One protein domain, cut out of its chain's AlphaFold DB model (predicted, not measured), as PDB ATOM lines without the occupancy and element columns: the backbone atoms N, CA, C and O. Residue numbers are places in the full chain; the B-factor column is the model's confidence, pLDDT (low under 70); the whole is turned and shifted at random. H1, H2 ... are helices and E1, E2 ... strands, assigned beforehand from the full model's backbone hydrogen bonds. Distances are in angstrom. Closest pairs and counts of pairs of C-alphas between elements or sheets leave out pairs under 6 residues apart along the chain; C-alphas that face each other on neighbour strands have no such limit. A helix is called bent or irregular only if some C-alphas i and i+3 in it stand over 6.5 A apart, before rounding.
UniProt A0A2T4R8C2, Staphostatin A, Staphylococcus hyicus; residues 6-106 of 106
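Overview. This is residues 6 to 106 of the 106 residues of the protein "Staphostatin A" of Staphylococcus hyicus (UniProt A0A2T4R8C2). One sheet of eight strands curls into a nearly closed barrel, with the short helix H1 at one end, running across E4. It is a folded sheet, bent back on itself with E8 as the hinge, and its leaves E1 E3 E2 and E7 E6 E5 E4 face each other. The 101 printed residues hold, in order, E1 H1 E2 E3 E4 E5 E6 E7 E8; the mixed sheet runs E1 E3 E2 E8 E7 E6 E5 E4, and the class is mostly strand. The whole is compact, with a radius of gyration of the C-alphas of 12.9 A and spans of 36 by 32 by 27 A.

Arrangement. E1, residues 6 to 10, is an edge strand parallel to E3, residues 39 to 44; N 7 and O 40, 2.8 A apart, are within hydrogen-bond range. H1, residues 16 to 23, is on the sheet at a height over the sheet of 8.3 A and runs across E4, residues 51 to 57, at 73 degrees on the local plane; their closest C-alphas, of Thr 18 and Ile 56, are 6.7 A apart. H1 is only just irregular, with C-alphas 17 and 20 6.7 A apart; 2 of 4 O i to N i+4 pairs and 4 of 5 O i to N i+3 pairs are within hydrogen-bond range. E2, residues 27 to 31, forms a hairpin with E3 (N 29 to O 39, 2.8 A) and is antiparallel to E8, residues 101 to 105 (N 30 to O 104, 2.8 A). E4, E5 (residues 62 to 67), E6 (73 to 81), E7 (84 to 91) and E8 form a meander, each strand the antiparallel neighbour of the one before, with N 54 to O 64 at 2.8 A, N 63 to O 77 at 2.8 A, N 78 to O 86 at 2.9 A and N 103 to O 85 at 2.9 A. The closest C-alphas of the edge strands E1 and E4, those of Ile 9 and Phe 51, are 4.7 A apart.

Along the chain. E1 begins at C-alpha 6 (217.731, 235.154, 169.434). The longest strand, E6, measures 24.5 A, E7 23.2 A and E4 17.2 A. E8 ends at C-alpha 105 (229.696, 234.986, 161.296).

Size, cuts and confidence. The C-alphas farthest apart, of His 14 and Thr 34, are 36.9 A apart. The printed part has no cut and no long link. Confidence is under 70 at residues 14 to 18, 34 and 96 to 97.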
ATOM      1  N   THR A   6     218.130 236.236 170.346       94.06
ATOM      2  CA  THR A   6     217.731 235.154 169.434       94.06
ATOM      3  C   THR A   6     216.587 235.592 168.533       94.06
ATOM      4  O   THR A   6     215.555 236.040 169.020       94.06
ATOM      5  N   PHE A   7     216.748 235.383 167.228       95.19
ATOM      6  CA  PHE A   7     215.721 235.593 166.214       95.19
ATOM      7  C   PHE A   7     215.314 234.244 165.616       95.19
ATOM      8  O   PHE A   7     216.116 233.599 164.934       95.19
ATOM      9  N   ASN A   8     214.075 233.807 165.850       96.56
ATOM     10  CA  ASN A   8     213.534 232.607 165.212       96.56
ATOM     11  C   ASN A   8     212.785 232.999 163.937       96.56
ATOM     12  O   ASN A   8     211.749 233.661 163.983       96.56
ATOM     13  N   ILE A   9     213.327 232.600 162.792       95.50
ATOM     14  CA  ILE A   9     212.841 232.976 161.466       95.50
ATOM     15  C   ILE A   9     212.183 231.753 160.836       95.50
ATOM     16  O   ILE A   9     212.758 230.665 160.821       95.50
ATOM     17  N   SER A  10     210.983 231.921 160.289       93.44
ATOM     18  CA  SER A  10     210.295 230.838 159.595       93.44
ATOM     19  C   SER A  10     211.122 230.343 158.409       93.44
ATOM     20  O   SER A  10     211.517 231.132 157.551       93.44
ATOM     21  N   ASN A  11     211.333 229.028 158.315       86.62
ATOM     22  CA  ASN A  11     211.927 228.412 157.126       86.62
ATOM     23  C   ASN A  11     210.943 228.319 155.941       86.62
ATOM     24  O   ASN A  11     211.319 227.874 154.852       86.62
ATOM     25  N   HIS A  12     209.679 228.699 156.156       79.00
ATOM     26  CA  HIS A  12     208.628 228.595 155.161       79.00
ATOM     27  C   HIS A  12     208.676 229.812 154.235       79.00
ATOM     28  O   HIS A  12     208.188 230.889 154.570       79.00
ATOM     29  N   TYR A  13     209.265 229.636 153.053       75.62
ATOM     30  CA  TYR A  13     209.207 230.621 151.977       75.62
ATOM     31  C   TYR A  13     208.744 229.961 150.680       75.62
ATOM     32  O   TYR A  13     209.183 228.860 150.343       75.62
ATOM     33  N   HIS A  14     207.830 230.629 149.973       66.94
ATOM     34  CA  HIS A  14     207.117 230.066 148.822       66.94
ATOM     35  C   HIS A  14     207.989 229.884 147.572       66.94
ATOM     36  O   HIS A  14     207.607 229.133 146.680       66.94
ATOM     37  N   ILE A  15     209.138 230.560 147.499       68.75
ATOM     38  CA  ILE A  15     210.036 230.524 146.342       68.75
ATOM     39  C   ILE A  15     211.264 229.684 146.701       68.75
ATOM     40  O   ILE A  15     212.066 230.073 147.551       68.75
ATOM     41  N   ASP A  16     211.403 228.521 146.062       65.19
ATOM     42  CA  ASP A  16     212.485 227.570 146.345       65.19
ATOM     43  C   ASP A  16     213.878 228.146 146.044       65.19
ATOM     44  O   ASP A  16     214.799 227.959 146.840       65.19
ATOM     45  N   ASP A  17     214.023 228.927 144.969       62.97
ATOM     46  CA  ASP A  17     215.314 229.491 144.544       62.97
ATOM     47  C   ASP A  17     215.914 230.478 145.561       62.97
ATOM     48  O   ASP A  17     217.130 230.666 145.617       62.97
ATOM     49  N   THR A  18     215.086 231.082 146.418       69.81
ATOM     50  CA  THR A  18     215.533 232.045 147.435       69.81
ATOM     51  C   THR A  18     215.688 231.427 148.824       69.81
ATOM     52  O   THR A  18     216.235 232.080 149.715       69.81
ATOM     53  N   LYS A  19     215.300 230.156 149.026       73.81
ATOM     54  CA  LYS A  19     215.525 229.443 150.300       73.81
ATOM     55  C   LYS A  19     217.004 229.400 150.664       73.81
ATOM     56  O   LYS A  19     217.358 229.655 151.813       73.81
ATOM     57  N   ASN A  20     217.874 229.168 149.678       80.00
ATOM     58  CA  ASN A  20     219.328 229.173 149.868       80.00
ATOM     59  C   ASN A  20     219.840 230.503 150.432       80.00
ATOM     60  O   ASN A  20     220.779 230.514 151.222       80.00
ATOM     61  N   PHE A  21     219.202 231.615 150.063       85.56
ATOM     62  CA  PHE A  21     219.576 232.940 150.536       85.56
ATOM     63  C   PHE A  21     219.165 233.154 151.998       85.56
ATOM     64  O   PHE A  21     219.960 233.638 152.798       85.56
ATOM     65  N   LEU A  22     217.972 232.692 152.385       89.31
ATOM     66  CA  LEU A  22     217.528 232.707 153.783       89.31
ATOM     67  C   LEU A  22     218.401 231.804 154.675       89.31
ATOM     68  O   LEU A  22     218.703 232.158 155.813       89.31
ATOM     69  N   HIS A  23     218.876 230.671 154.143       90.31
ATOM     70  CA  HIS A  23     219.814 229.777 154.833       90.31
ATOM     71  C   HIS A  23     221.146 230.440 155.202       90.31
ATOM     72  O   HIS A  23     221.758 230.033 156.193       90.31
ATOM     73  N   LEU A  24     221.566 231.495 154.492       91.62
ATOM     74  CA  LEU A  24     222.763 232.257 154.853       91.62
ATOM     75  C   LEU A  24     222.634 232.910 156.229       91.62
ATOM     76  O   LEU A  24     223.647 233.060 156.909       91.62
ATOM     77  N   LEU A  25     221.417 233.242 156.670       93.31
ATOM     78  CA  LEU A  25     221.178 233.861 157.971       93.31
ATOM     79  C   LEU A  25     221.393 232.896 159.134       93.31
ATOM     80  O   LEU A  25     221.761 233.334 160.213       93.31
ATOM     81  N   HIS A  26     221.223 231.588 158.942       94.62
ATOM     82  CA  HIS A  26     221.287 230.636 160.049       94.62
ATOM     83  C   HIS A  26     222.661 230.636 160.738       94.62
ATOM     84  O   HIS A  26     223.679 230.394 160.085       94.62
ATOM     85  N   GLY A  27     222.703 230.850 162.054       94.81
ATOM     86  CA  GLY A  27     223.924 230.760 162.857       94.81
ATOM     87  C   GLY A  27     224.096 231.887 163.874       94.81
ATOM     88  O   GLY A  27     223.184 232.675 164.124       94.81
ATOM     89  N   SER A  28     225.286 231.924 164.471       96.06
ATOM     90  CA  SER A  28     225.711 232.960 165.413       96.06
ATOM     91  C   SER A  28     226.404 234.102 164.675       96.06
ATOM     92  O   SER A  28     227.255 233.872 163.816       96.06
ATOM     93  N   TRP A  29     226.047 235.326 165.034       95.62
ATOM     94  CA  TRP A  29     226.507 236.557 164.412       95.62
ATOM     95  C   TRP A  29     227.036 237.496 165.488       95.62
ATOM     96  O   TRP A  29     226.355 237.801 166.465       95.62
ATOM     97  N   TYR A  30     228.256 237.969 165.291       94.81
ATOM     98  CA  TYR A  30     228.986 238.798 166.235       94.81
ATOM     99  C   TYR A  30     229.080 240.219 165.688       94.81
ATOM    100  O   TYR A  30     229.468 240.382 164.529       94.81
ATOM    101  N   PRO A  31     228.712 241.249 166.459       94.00
ATOM    102  CA  PRO A  31     228.794 242.617 165.985       94.00
ATOM    103  C   PRO A  31     230.257 243.013 165.800       94.00
ATOM    104  O   PRO A  31     231.136 242.576 166.543       94.00
ATOM    105  N   GLN A  32     230.525 243.835 164.788       91.88
ATOM    106  CA  GLN A  32     231.848 244.444 164.627       91.88
ATOM    107  C   GLN A  32     232.081 245.572 165.638       91.88
ATOM    108  O   GLN A  32     233.221 245.810 166.032       91.88
ATOM    109  N   ASP A  33     231.005 246.224 166.081       83.25
ATOM    110  CA  ASP A  33     231.036 247.268 167.100       83.25
ATOM    111  C   ASP A  33     230.887 246.663 168.508       83.25
ATOM    112  O   ASP A  33     230.077 245.763 168.733       83.25
ATOM    113  N   THR A  34     231.660 247.161 169.478       68.12
ATOM    114  CA  THR A  34     231.812 246.536 170.808       68.12
ATOM    115  C   THR A  34     230.618 246.698 171.748       68.12
ATOM    116  O   THR A  34     230.544 245.993 172.750       68.12
ATOM    117  N   ASP A  35     229.689 247.604 171.441       78.69
ATOM    118  CA  ASP A  35     228.582 247.971 172.339       78.69
ATOM    119  C   ASP A  35     227.281 247.203 172.046       78.69
ATOM    120  O   ASP A  35     226.250 247.439 172.675       78.69
ATOM    121  N   THR A  36     227.315 246.284 171.081       83.75
ATOM    122  CA  THR A  36     226.160 245.480 170.671       83.75
ATOM    123  C   THR A  36     226.341 244.036 171.132       83.75
ATOM    124  O   THR A  36     227.456 243.524 171.209       83.75
ATOM    125  N   GLN A  37     225.243 243.363 171.468       90.12
ATOM    126  CA  GLN A  37     225.282 241.950 171.844       90.12
ATOM    127  C   GLN A  37     225.306 241.062 170.595       90.12
ATOM    128  O   GLN A  37     224.749 241.438 169.561       90.12
ATOM    129  N   PRO A  38     225.936 239.878 170.655       93.50
ATOM    130  CA  PRO A  38     225.855 238.929 169.562       93.50
ATOM    131  C   PRO A  38     224.423 238.416 169.401       93.50
ATOM    132  O   PRO A  38     223.654 238.317 170.360       93.50
ATOM    133  N   ILE A  39     224.078 238.071 168.165       94.62
ATOM    134  CA  ILE A  39     222.742 237.612 167.800       94.62
ATOM    135  C   ILE A  39     222.805 236.199 167.236       94.62
ATOM    136  O   ILE A  39     223.787 235.792 166.613       94.62
ATOM    137  N   LYS A  40     221.752 235.422 167.455       95.88
ATOM    138  CA  LYS A  40     221.606 234.079 166.905       95.88
ATOM    139  C   LYS A  40     220.343 234.014 166.068       95.88
ATOM    140  O   LYS A  40     219.247 234.216 166.578       95.88
ATOM    141  N   MET A  41     220.500 233.705 164.789       95.88
ATOM    142  CA  MET A  41     219.378 233.533 163.873       95.88
ATOM    143  C   MET A  41     219.144 232.041 163.644       95.88
ATOM    144  O   MET A  41     220.019 231.338 163.131       95.88
ATOM    145  N   ASN A  42     217.966 231.557 164.028       95.69
ATOM    146  CA  ASN A  42     217.547 230.174 163.830       95.69
ATOM    147  C   ASN A  42     216.494 230.106 162.726       95.69
ATOM    148  O   ASN A  42     215.647 230.988 162.620       95.69
ATOM    149  N   LEU A  43     216.518 229.030 161.941       94.31
ATOM    150  CA  LEU A  43     215.464 228.728 160.979       94.31
ATOM    151  C   LEU A  43     214.563 227.658 161.580       94.31
ATOM    152  O   LEU A  43     215.009 226.534 161.804       94.31
ATOM    153  N   THR A  44     213.319 228.020 161.866       93.62
ATOM    154  CA  THR A  44     212.372 227.180 162.606       93.62
ATOM    155  C   THR A  44     211.098 226.931 161.804       93.62
ATOM    156  O   THR A  44     210.911 227.450 160.697       93.62
ATOM    157  N   SER A  45     210.222 226.082 162.343       92.06
ATOM    158  CA  SER A  45     208.871 225.912 161.811       92.06
ATOM    159  C   SER A  45     208.066 227.216 161.939       92.06
ATOM    160  O   SER A  45     208.371 228.076 162.764       92.06
ATOM    161  N   LEU A  46     207.019 227.386 161.124       90.38
ATOM    162  CA  LEU A  46     206.186 228.595 161.159       90.38
ATOM    163  C   LEU A  46     205.562 228.847 162.547       90.38
ATOM    164  O   LEU A  46     205.479 229.995 162.995       90.38
ATOM    165  N   ASP A  47     205.180 227.784 163.252       91.56
ATOM    166  CA  ASP A  47     204.549 227.881 164.570       91.56
ATOM    167  C   ASP A  47     205.515 228.431 165.627       91.56
ATOM    168  O   ASP A  47     205.141 229.313 166.400       91.56
ATOM    169  N   GLU A  48     206.775 227.998 165.577       93.19
ATOM    170  CA  GLU A  48     207.853 228.379 166.501       93.19
ATOM    171  C   GLU A  48     208.591 229.663 166.091       93.19
ATOM    172  O   GLU A  48     209.492 230.115 166.794       93.19
ATOM    173  N   SER A  49     208.276 230.227 164.924       94.62
ATOM    174  CA  SER A  49     208.930 231.436 164.423       94.62
ATOM    175  C   SER A  49     208.325 232.719 164.996       94.62
ATOM    176  O   SER A  49     207.098 232.852 165.114       94.62
ATOM    177  N   ASP A  50     209.209 233.674 165.277       95.88
ATOM    178  CA  ASP A  50     208.892 235.049 165.668       95.88
ATOM    179  C   ASP A  50     208.837 235.965 164.440       95.88
ATOM    180  O   ASP A  50     208.047 236.906 164.400       95.88
ATOM    181  N   PHE A  51     209.646 235.666 163.418       95.50
ATOM    182  CA  PHE A  51     209.769 236.444 162.190       95.50
ATOM    183  C   PHE A  51     209.406 235.623 160.957       95.50
ATOM    184  O   PHE A  51     209.782 234.457 160.824       95.50
ATOM    185  N   ILE A  52     208.718 236.263 160.017       93.62
ATOM    186  CA  ILE A  52     208.349 235.687 158.727       93.62
ATOM    187  C   ILE A  52     209.047 236.481 157.628       93.62
ATOM    188  O   ILE A  52     209.075 237.714 157.641       93.62
ATOM    189  N   CYS A  53     209.612 235.768 156.657       92.44
ATOM    190  CA  CYS A  53     210.227 236.393 155.498       92.44
ATOM    191  C   CYS A  53     209.157 236.982 154.575       92.44
ATOM    192  O   CYS A  53     208.285 236.271 154.079       92.44
ATOM    193  N   GLN A  54     209.226 238.295 154.357       91.19
ATOM    194  CA  GLN A  54     208.325 239.025 153.475       91.19
ATOM    195  C   GLN A  54     208.853 239.038 152.040       91.19
ATOM    196  O   GLN A  54     208.121 238.725 151.101       91.19
ATOM    197  N   SER A  55     210.128 239.377 151.860       90.88
ATOM    198  CA  SER A  55     210.762 239.429 150.545       90.88
ATOM    199  C   SER A  55     212.245 239.090 150.616       90.88
ATOM    200  O   SER A  55     212.920 239.338 151.616       90.88
ATOM    201  N   ILE A  56     212.739 238.529 149.514       91.88
ATOM    202  CA  ILE A  56     214.160 238.338 149.251       91.88
ATOM    203  C   ILE A  56     214.454 238.981 147.901       91.88
ATOM    204  O   ILE A  56     213.891 238.584 146.883       91.88
ATOM    205  N   ASP A  57     215.341 239.966 147.906       91.31
ATOM    206  CA  ASP A  57     215.930 240.536 146.704       91.31
ATOM    207  C   ASP A  57     217.333 239.949 146.548       91.31
ATOM    208  O   ASP A  57     218.298 240.423 147.148       91.31
ATOM    209  N   SER A  58     217.440 238.878 145.764       87.12
ATOM    210  CA  SER A  58     218.710 238.190 145.520       87.12
ATOM    211  C   SER A  58     219.674 238.993 144.645       87.12
ATOM    212  O   SER A  58     220.865 238.704 144.663       87.12
ATOM    213  N   VAL A  59     219.198 240.004 143.908       89.00
ATOM    214  CA  VAL A  59     220.046 240.872 143.075       89.00
ATOM    215  C   VAL A  59     220.753 241.903 143.944       89.00
ATOM    216  O   VAL A  59     221.954 242.109 143.802       89.00
ATOM    217  N   ASN A  60     220.022 242.520 144.875       91.12
ATOM    218  CA  ASN A  60     220.564 243.521 145.800       91.12
ATOM    219  C   ASN A  60     220.970 242.940 147.161       91.12
ATOM    220  O   ASN A  60     221.377 243.683 148.053       91.12
ATOM    221  N   HIS A  61     220.864 241.621 147.316       92.62
ATOM    222  CA  HIS A  61     221.249 240.870 148.504       92.62
ATOM    223  C   HIS A  61     220.498 241.293 149.780       92.62
ATOM    224  O   HIS A  61     221.067 241.292 150.871       92.62
ATOM    225  N   ASN A  62     219.219 241.647 149.659       94.12
ATOM    226  CA  ASN A  62     218.406 242.111 150.783       94.12
ATOM    227  C   ASN A  62     217.355 241.078 151.184       94.12
ATOM    228  O   ASN A  62     216.735 240.432 150.337       94.12
ATOM    229  N   ILE A  63     217.131 240.955 152.487       94.25
ATOM    230  CA  ILE A  63     216.098 240.118 153.088       94.25
ATOM    231  C   ILE A  63     215.276 241.006 154.010       94.25
ATOM    232  O   ILE A  63     215.814 241.627 154.925       94.25
ATOM    233  N   LEU A  64     213.966 241.020 153.787       94.06
ATOM    234  CA  LEU A  64     213.022 241.728 154.636       94.06
ATOM    235  C   LEU A  64     212.216 240.721 155.451       94.06
ATOM    236  O   LEU A  64     211.528 239.858 154.891       94.06
ATOM    237  N   LEU A  65     212.289 240.836 156.772       94.81
ATOM    238  CA  LEU A  65     211.526 240.022 157.711       94.81
ATOM    239  C   LEU A  65     210.573 240.918 158.498       94.81
ATOM    240  O   LEU A  65     210.964 241.991 158.944       94.81
ATOM    241  N   HIS A  66     209.348 240.460 158.729       94.25
ATOM    242  CA  HIS A  66     208.417 241.122 159.642       94.25
ATOM    243  C   HIS A  66     208.173 240.236 160.856       94.25
ATOM    244  O   HIS A  66     208.152 239.006 160.756       94.25
ATOM    245  N   HIS A  67     207.983 240.859 162.010       96.06
ATOM    246  CA  HIS A  67     207.620 240.126 163.210       96.06
ATOM    247  C   HIS A  67     206.166 239.633 163.092       96.06
ATOM    248  O   HIS A  67     205.249 240.398 162.798       96.06
ATOM    249  N   LYS A  68     205.937 238.346 163.369       94.38
ATOM    250  CA  LYS A  68     204.657 237.635 163.193       94.38
ATOM    251  C   LYS A  68     203.512 238.245 164.006       94.38
ATOM    252  O   LYS A  68     202.395 238.352 163.516       94.38
ATOM    253  N   VAL A  69     203.788 238.624 165.257       94.19
ATOM    254  CA  VAL A  69     202.794 239.214 166.179       94.19
ATOM    255  C   VAL A  69     202.716 240.744 166.096       94.19
ATOM    256  O   VAL A  69     201.623 241.296 166.172       94.19
ATOM    257  N   ASN A  70     203.852 241.432 165.956       92.69
ATOM    258  CA  ASN A  70     203.921 242.888 165.897       92.69
ATOM    259  C   ASN A  70     204.451 243.344 164.526       92.69
ATOM    260  O   ASN A  70     205.653 243.570 164.393       92.69
ATOM    261  N   PRO A  71     203.584 243.498 163.511       87.62
ATOM    262  CA  PRO A  71     204.011 243.796 162.145       87.62
ATOM    263  C   PRO A  71     204.703 245.156 162.007       87.62
ATOM    264  O   PRO A  71     205.349 245.403 160.990       87.62
ATOM    265  N   SER A  72     204.608 246.026 163.018       90.56
ATOM    266  CA  SER A  72     205.327 247.294 163.027       90.56
ATOM    267  C   SER A  72     206.842 247.093 163.133       90.56
ATOM    268  O   SER A  72     207.590 247.959 162.689       90.56
ATOM    269  N   ILE A  73     207.305 245.959 163.684       92.12
ATOM    270  CA  ILE A  73     208.726 245.601 163.785       92.12
ATOM    271  C   ILE A  73     209.169 244.850 162.526       92.12
ATOM    272  O   ILE A  73     208.676 243.761 162.216       92.12
ATOM    273  N   VAL A  74     210.166 245.410 161.849       93.69
ATOM    274  CA  VAL A  74     210.743 244.890 160.609       93.69
ATOM    275  C   VAL A  74     212.255 244.757 160.761       93.69
ATOM    276  O   VAL A  74     212.915 245.670 161.256       93.69
ATOM    277  N   LEU A  75     212.810 243.631 160.314       94.38
ATOM    278  CA  LEU A  75     214.249 243.439 160.155       94.38
ATOM    279  C   LEU A  75     214.588 243.575 158.672       94.38
ATOM    280  O   LEU A  75     214.121 242.787 157.849       94.38
ATOM    281  N   ASP A  76     215.401 244.571 158.348       94.56
ATOM    282  CA  ASP A  76     216.000 244.758 157.030       94.56
ATOM    283  C   ASP A  76     217.456 244.297 157.094       94.56
ATOM    284  O   ASP A  76     218.263 244.838 157.857       94.56
ATOM    285  N   ILE A  77     217.762 243.231 156.359       95.81
ATOM    286  CA  ILE A  77     219.046 242.542 156.413       95.81
ATOM    287  C   ILE A  77     219.684 242.584 155.035       95.81
ATOM    288  O   ILE A  77     219.193 241.964 154.093       95.81
ATOM    289  N   HIS A  78     220.828 243.250 154.939       96.00
ATOM    290  CA  HIS A  78     221.662 243.238 153.747       96.00
ATOM    291  C   HIS A  78     222.807 242.234 153.912       96.00
ATOM    292  O   HIS A  78     223.607 242.337 154.844       96.00
ATOM    293  N   VAL A  79     222.902 241.263 153.007       94.94
ATOM    294  CA  VAL A  79     223.944 240.229 153.004       94.94
ATOM    295  C   VAL A  79     225.131 240.702 152.169       94.94
ATOM    296  O   VAL A  79     225.157 240.548 150.949       94.94
ATOM    297  N   VAL A  80     226.144 241.254 152.841       94.56
ATOM    298  CA  VAL A  80     227.376 241.734 152.191       94.56
ATOM    299  C   VAL A  80     228.183 240.545 151.657       94.56
ATOM    300  O   VAL A  80     228.597 240.527 150.501       94.56
ATOM    301  N   HIS A  81     228.364 239.526 152.499       90.25
ATOM    302  CA  HIS A  81     229.045 238.270 152.191       90.25
ATOM    303  C   HIS A  81     228.358 237.118 152.935       90.25
ATOM    304  O   HIS A  81     227.579 237.338 153.859       90.25
ATOM    305  N   SER A  82     228.703 235.867 152.619       90.56
ATOM    306  CA  SER A  82     228.162 234.695 153.333       90.56
ATOM    307  C   SER A  82     228.434 234.705 154.846       90.56
ATOM    308  O   SER A  82     227.754 234.007 155.597       90.56
ATOM    309  N   ASN A  83     229.429 235.474 155.295       94.69
ATOM    310  CA  ASN A  83     229.814 235.639 156.693       94.69
ATOM    311  C   ASN A  83     229.684 237.082 157.204       94.69
ATOM    312  O   ASN A  83     230.189 237.364 158.285       94.69
ATOM    313  N   GLN A  84     229.048 237.995 156.465       96.06
ATOM    314  CA  GLN A  84     228.880 239.382 156.897       96.06
ATOM    315  C   GLN A  84     227.516 239.928 156.483       96.06
ATOM    316  O   GLN A  84     227.156 239.886 155.306       96.06
ATOM    317  N   ILE A  85     226.795 240.494 157.447       96.56
ATOM    318  CA  ILE A  85     225.498 241.137 157.232       96.56
ATOM    319  C   ILE A  85     225.479 242.537 157.832       96.56
ATOM    320  O   ILE A  85     226.186 242.828 158.797       96.56
ATOM    321  N   ILE A  86     224.622 243.385 157.283       95.75
ATOM    322  CA  ILE A  86     224.204 244.641 157.898       95.75
ATOM    323  C   ILE A  86     222.741 244.465 158.297       95.75
ATOM    324  O   ILE A  86     221.895 244.216 157.440       95.75
ATOM    325  N   LEU A  87     222.456 244.576 159.591       94.44
ATOM    326  CA  LEU A  87     221.121 244.467 160.167       94.44
ATOM    327  C   LEU A  87     220.597 245.857 160.527       94.44
ATOM    328  O   LEU A  87     221.285 246.657 161.163       94.44
ATOM    329  N   ASN A  88     219.351 246.117 160.157       92.69
ATOM    330  CA  ASN A  88     218.596 247.296 160.542       92.69
ATOM    331  C   ASN A  88     217.258 246.860 161.151       92.69
ATOM    332  O   ASN A  88     216.497 246.129 160.517       92.69
ATOM    333  N   ILE A  89     216.972 247.306 162.375       90.38
ATOM    334  CA  ILE A  89     215.721 246.994 163.077       90.38
ATOM    335  C   ILE A  89     214.828 248.228 163.025       90.38
ATOM    336  O   ILE A  89     215.124 249.261 163.625       90.38
ATOM    337  N   MET A  90     213.724 248.150 162.301       89.62
ATOM    338  CA  MET A  90     212.835 249.285 162.088       89.62
ATOM    339  C   MET A  90     211.526 249.076 162.831       89.62
ATOM    340  O   MET A  90     210.971 247.979 162.829       89.62
ATOM    341  N   ASN A  91     211.012 250.152 163.425       88.81
ATOM    342  CA  ASN A  91     209.598 250.255 163.742       88.81
ATOM    343  C   ASN A  91     208.963 251.190 162.708       88.81
ATOM    344  O   ASN A  91     209.230 252.389 162.730       88.81
ATOM    345  N   VAL A  92     208.159 250.648 161.794       85.38
ATOM    346  CA  VAL A  92     207.590 251.403 160.659       85.38
ATOM    347  C   VAL A  92     206.588 252.480 161.084       85.38
ATOM    348  O   VAL A  92     206.275 253.369 160.297       85.38
ATOM    349  N   GLU A  93     206.097 252.419 162.321       86.38
ATOM    350  CA  GLU A  93     205.169 253.398 162.893       86.38
ATOM    351  C   GLU A  93     205.884 254.457 163.751       86.38
ATOM    352  O   GLU A  93     205.273 255.454 164.140       86.38
ATOM    353  N   ALA A  94     207.173 254.268 164.054       81.62
ATOM    354  CA  ALA A  94     207.951 255.192 164.869       81.62
ATOM    355  C   ALA A  94     208.697 256.231 164.016       81.62
ATOM    356  O   ALA A  94     209.180 255.958 162.918       81.62
ATOM    357  N   LEU A  95     208.852 257.442 164.561       70.06
ATOM    358  CA  LEU A  95     209.717 258.466 163.980       70.06
ATOM    359  C   LEU A  95     211.171 258.189 164.377       70.06
ATOM    360  O   LEU A  95     211.586 258.487 165.495       70.06
ATOM    361  N   GLY A  96     211.937 257.626 163.447       64.31
ATOM    362  CA  GLY A  96     213.362 257.348 163.612       64.31
ATOM    363  C   GLY A  96     213.730 255.956 163.114       64.31
ATOM    364  O   GLY A  96     212.923 255.033 163.148       64.31
ATOM    365  N   MET A  97     214.963 255.807 162.640       64.94
ATOM    366  CA  MET A  97     215.527 254.507 162.275       64.94
ATOM    367  C   MET A  97     216.576 254.134 163.316       64.94
ATOM    368  O   MET A  97     217.345 255.003 163.740       64.94
ATOM    369  N   SER A  98     216.615 252.865 163.727       71.81
ATOM    370  CA  SER A  98     217.762 252.379 164.492       71.81
ATOM    371  C   SER A  98     219.028 252.480 163.628       71.81
ATOM    372  O   SER A  98     218.948 252.464 162.392       71.81
ATOM    373  N   PRO A  99     220.209 252.662 164.239       81.12
ATOM    374  CA  PRO A  99     221.452 252.612 163.490       81.12
ATOM    375  C   PRO A  99     221.621 251.231 162.855       81.12
ATOM    376  O   PRO A  99     221.318 250.202 163.459       81.12
ATOM    377  N   LYS A 100     222.142 251.217 161.628       90.56
ATOM    378  CA  LYS A 100     222.534 249.975 160.963       90.56
ATOM    379  C   LYS A 100     223.725 249.374 161.701       90.56
ATOM    380  O   LYS A 100     224.704 250.073 161.943       90.56
ATOM    381  N   MET A 101     223.648 248.086 162.006       93.19
ATOM    382  CA  MET A 101     224.681 247.355 162.734       93.19
ATOM    383  C   MET A 101     225.297 246.293 161.830       93.19
ATOM    384  O   MET A 101     224.580 245.560 161.149       93.19
ATOM    385  N   THR A 102     226.625 246.202 161.823       95.44
ATOM    386  CA  THR A 102     227.337 245.200 161.021       95.44
ATOM    387  C   THR A 102     227.685 243.998 161.883       95.44
ATOM    388  O   THR A 102     228.304 244.146 162.936       95.44
ATOM    389  N   PHE A 103     227.332 242.805 161.411       96.00
ATOM    390  CA  PHE A 103     227.637 241.546 162.077       96.00
ATOM    391  C   PHE A 103     228.452 240.622 161.178       96.00
ATOM    392  O   PHE A 103     228.277 240.596 159.959       96.00
ATOM    393  N   VAL A 104     229.306 239.816 161.802       96.06
ATOM    394  CA  VAL A 104     230.115 238.785 161.157       96.06
ATOM    395  C   VAL A 104     229.834 237.409 161.750       96.06
ATOM    396  O   VAL A 104     229.634 237.260 162.952       96.06
ATOM    397  N   LYS A 105     229.818 236.389 160.899       92.56
ATOM    398  CA  LYS A 105     229.696 234.986 161.296       92.56
ATOM    399  C   LYS A 105     231.096 234.428 161.563       92.56
ATOM    400  O   LYS A 105     231.979 234.590 160.717       92.56
ATOM    401  N   GLN A 106     231.285 233.816 162.732       76.25
ATOM    402  CA  GLN A 106     232.512 233.107 163.121       76.25
ATOM    403  C   GLN A 106     232.353 231.599 162.945       76.25
ATOM    404  O   GLN A 106     231.215 231.104 163.128       76.25
TER     405      GLN A 106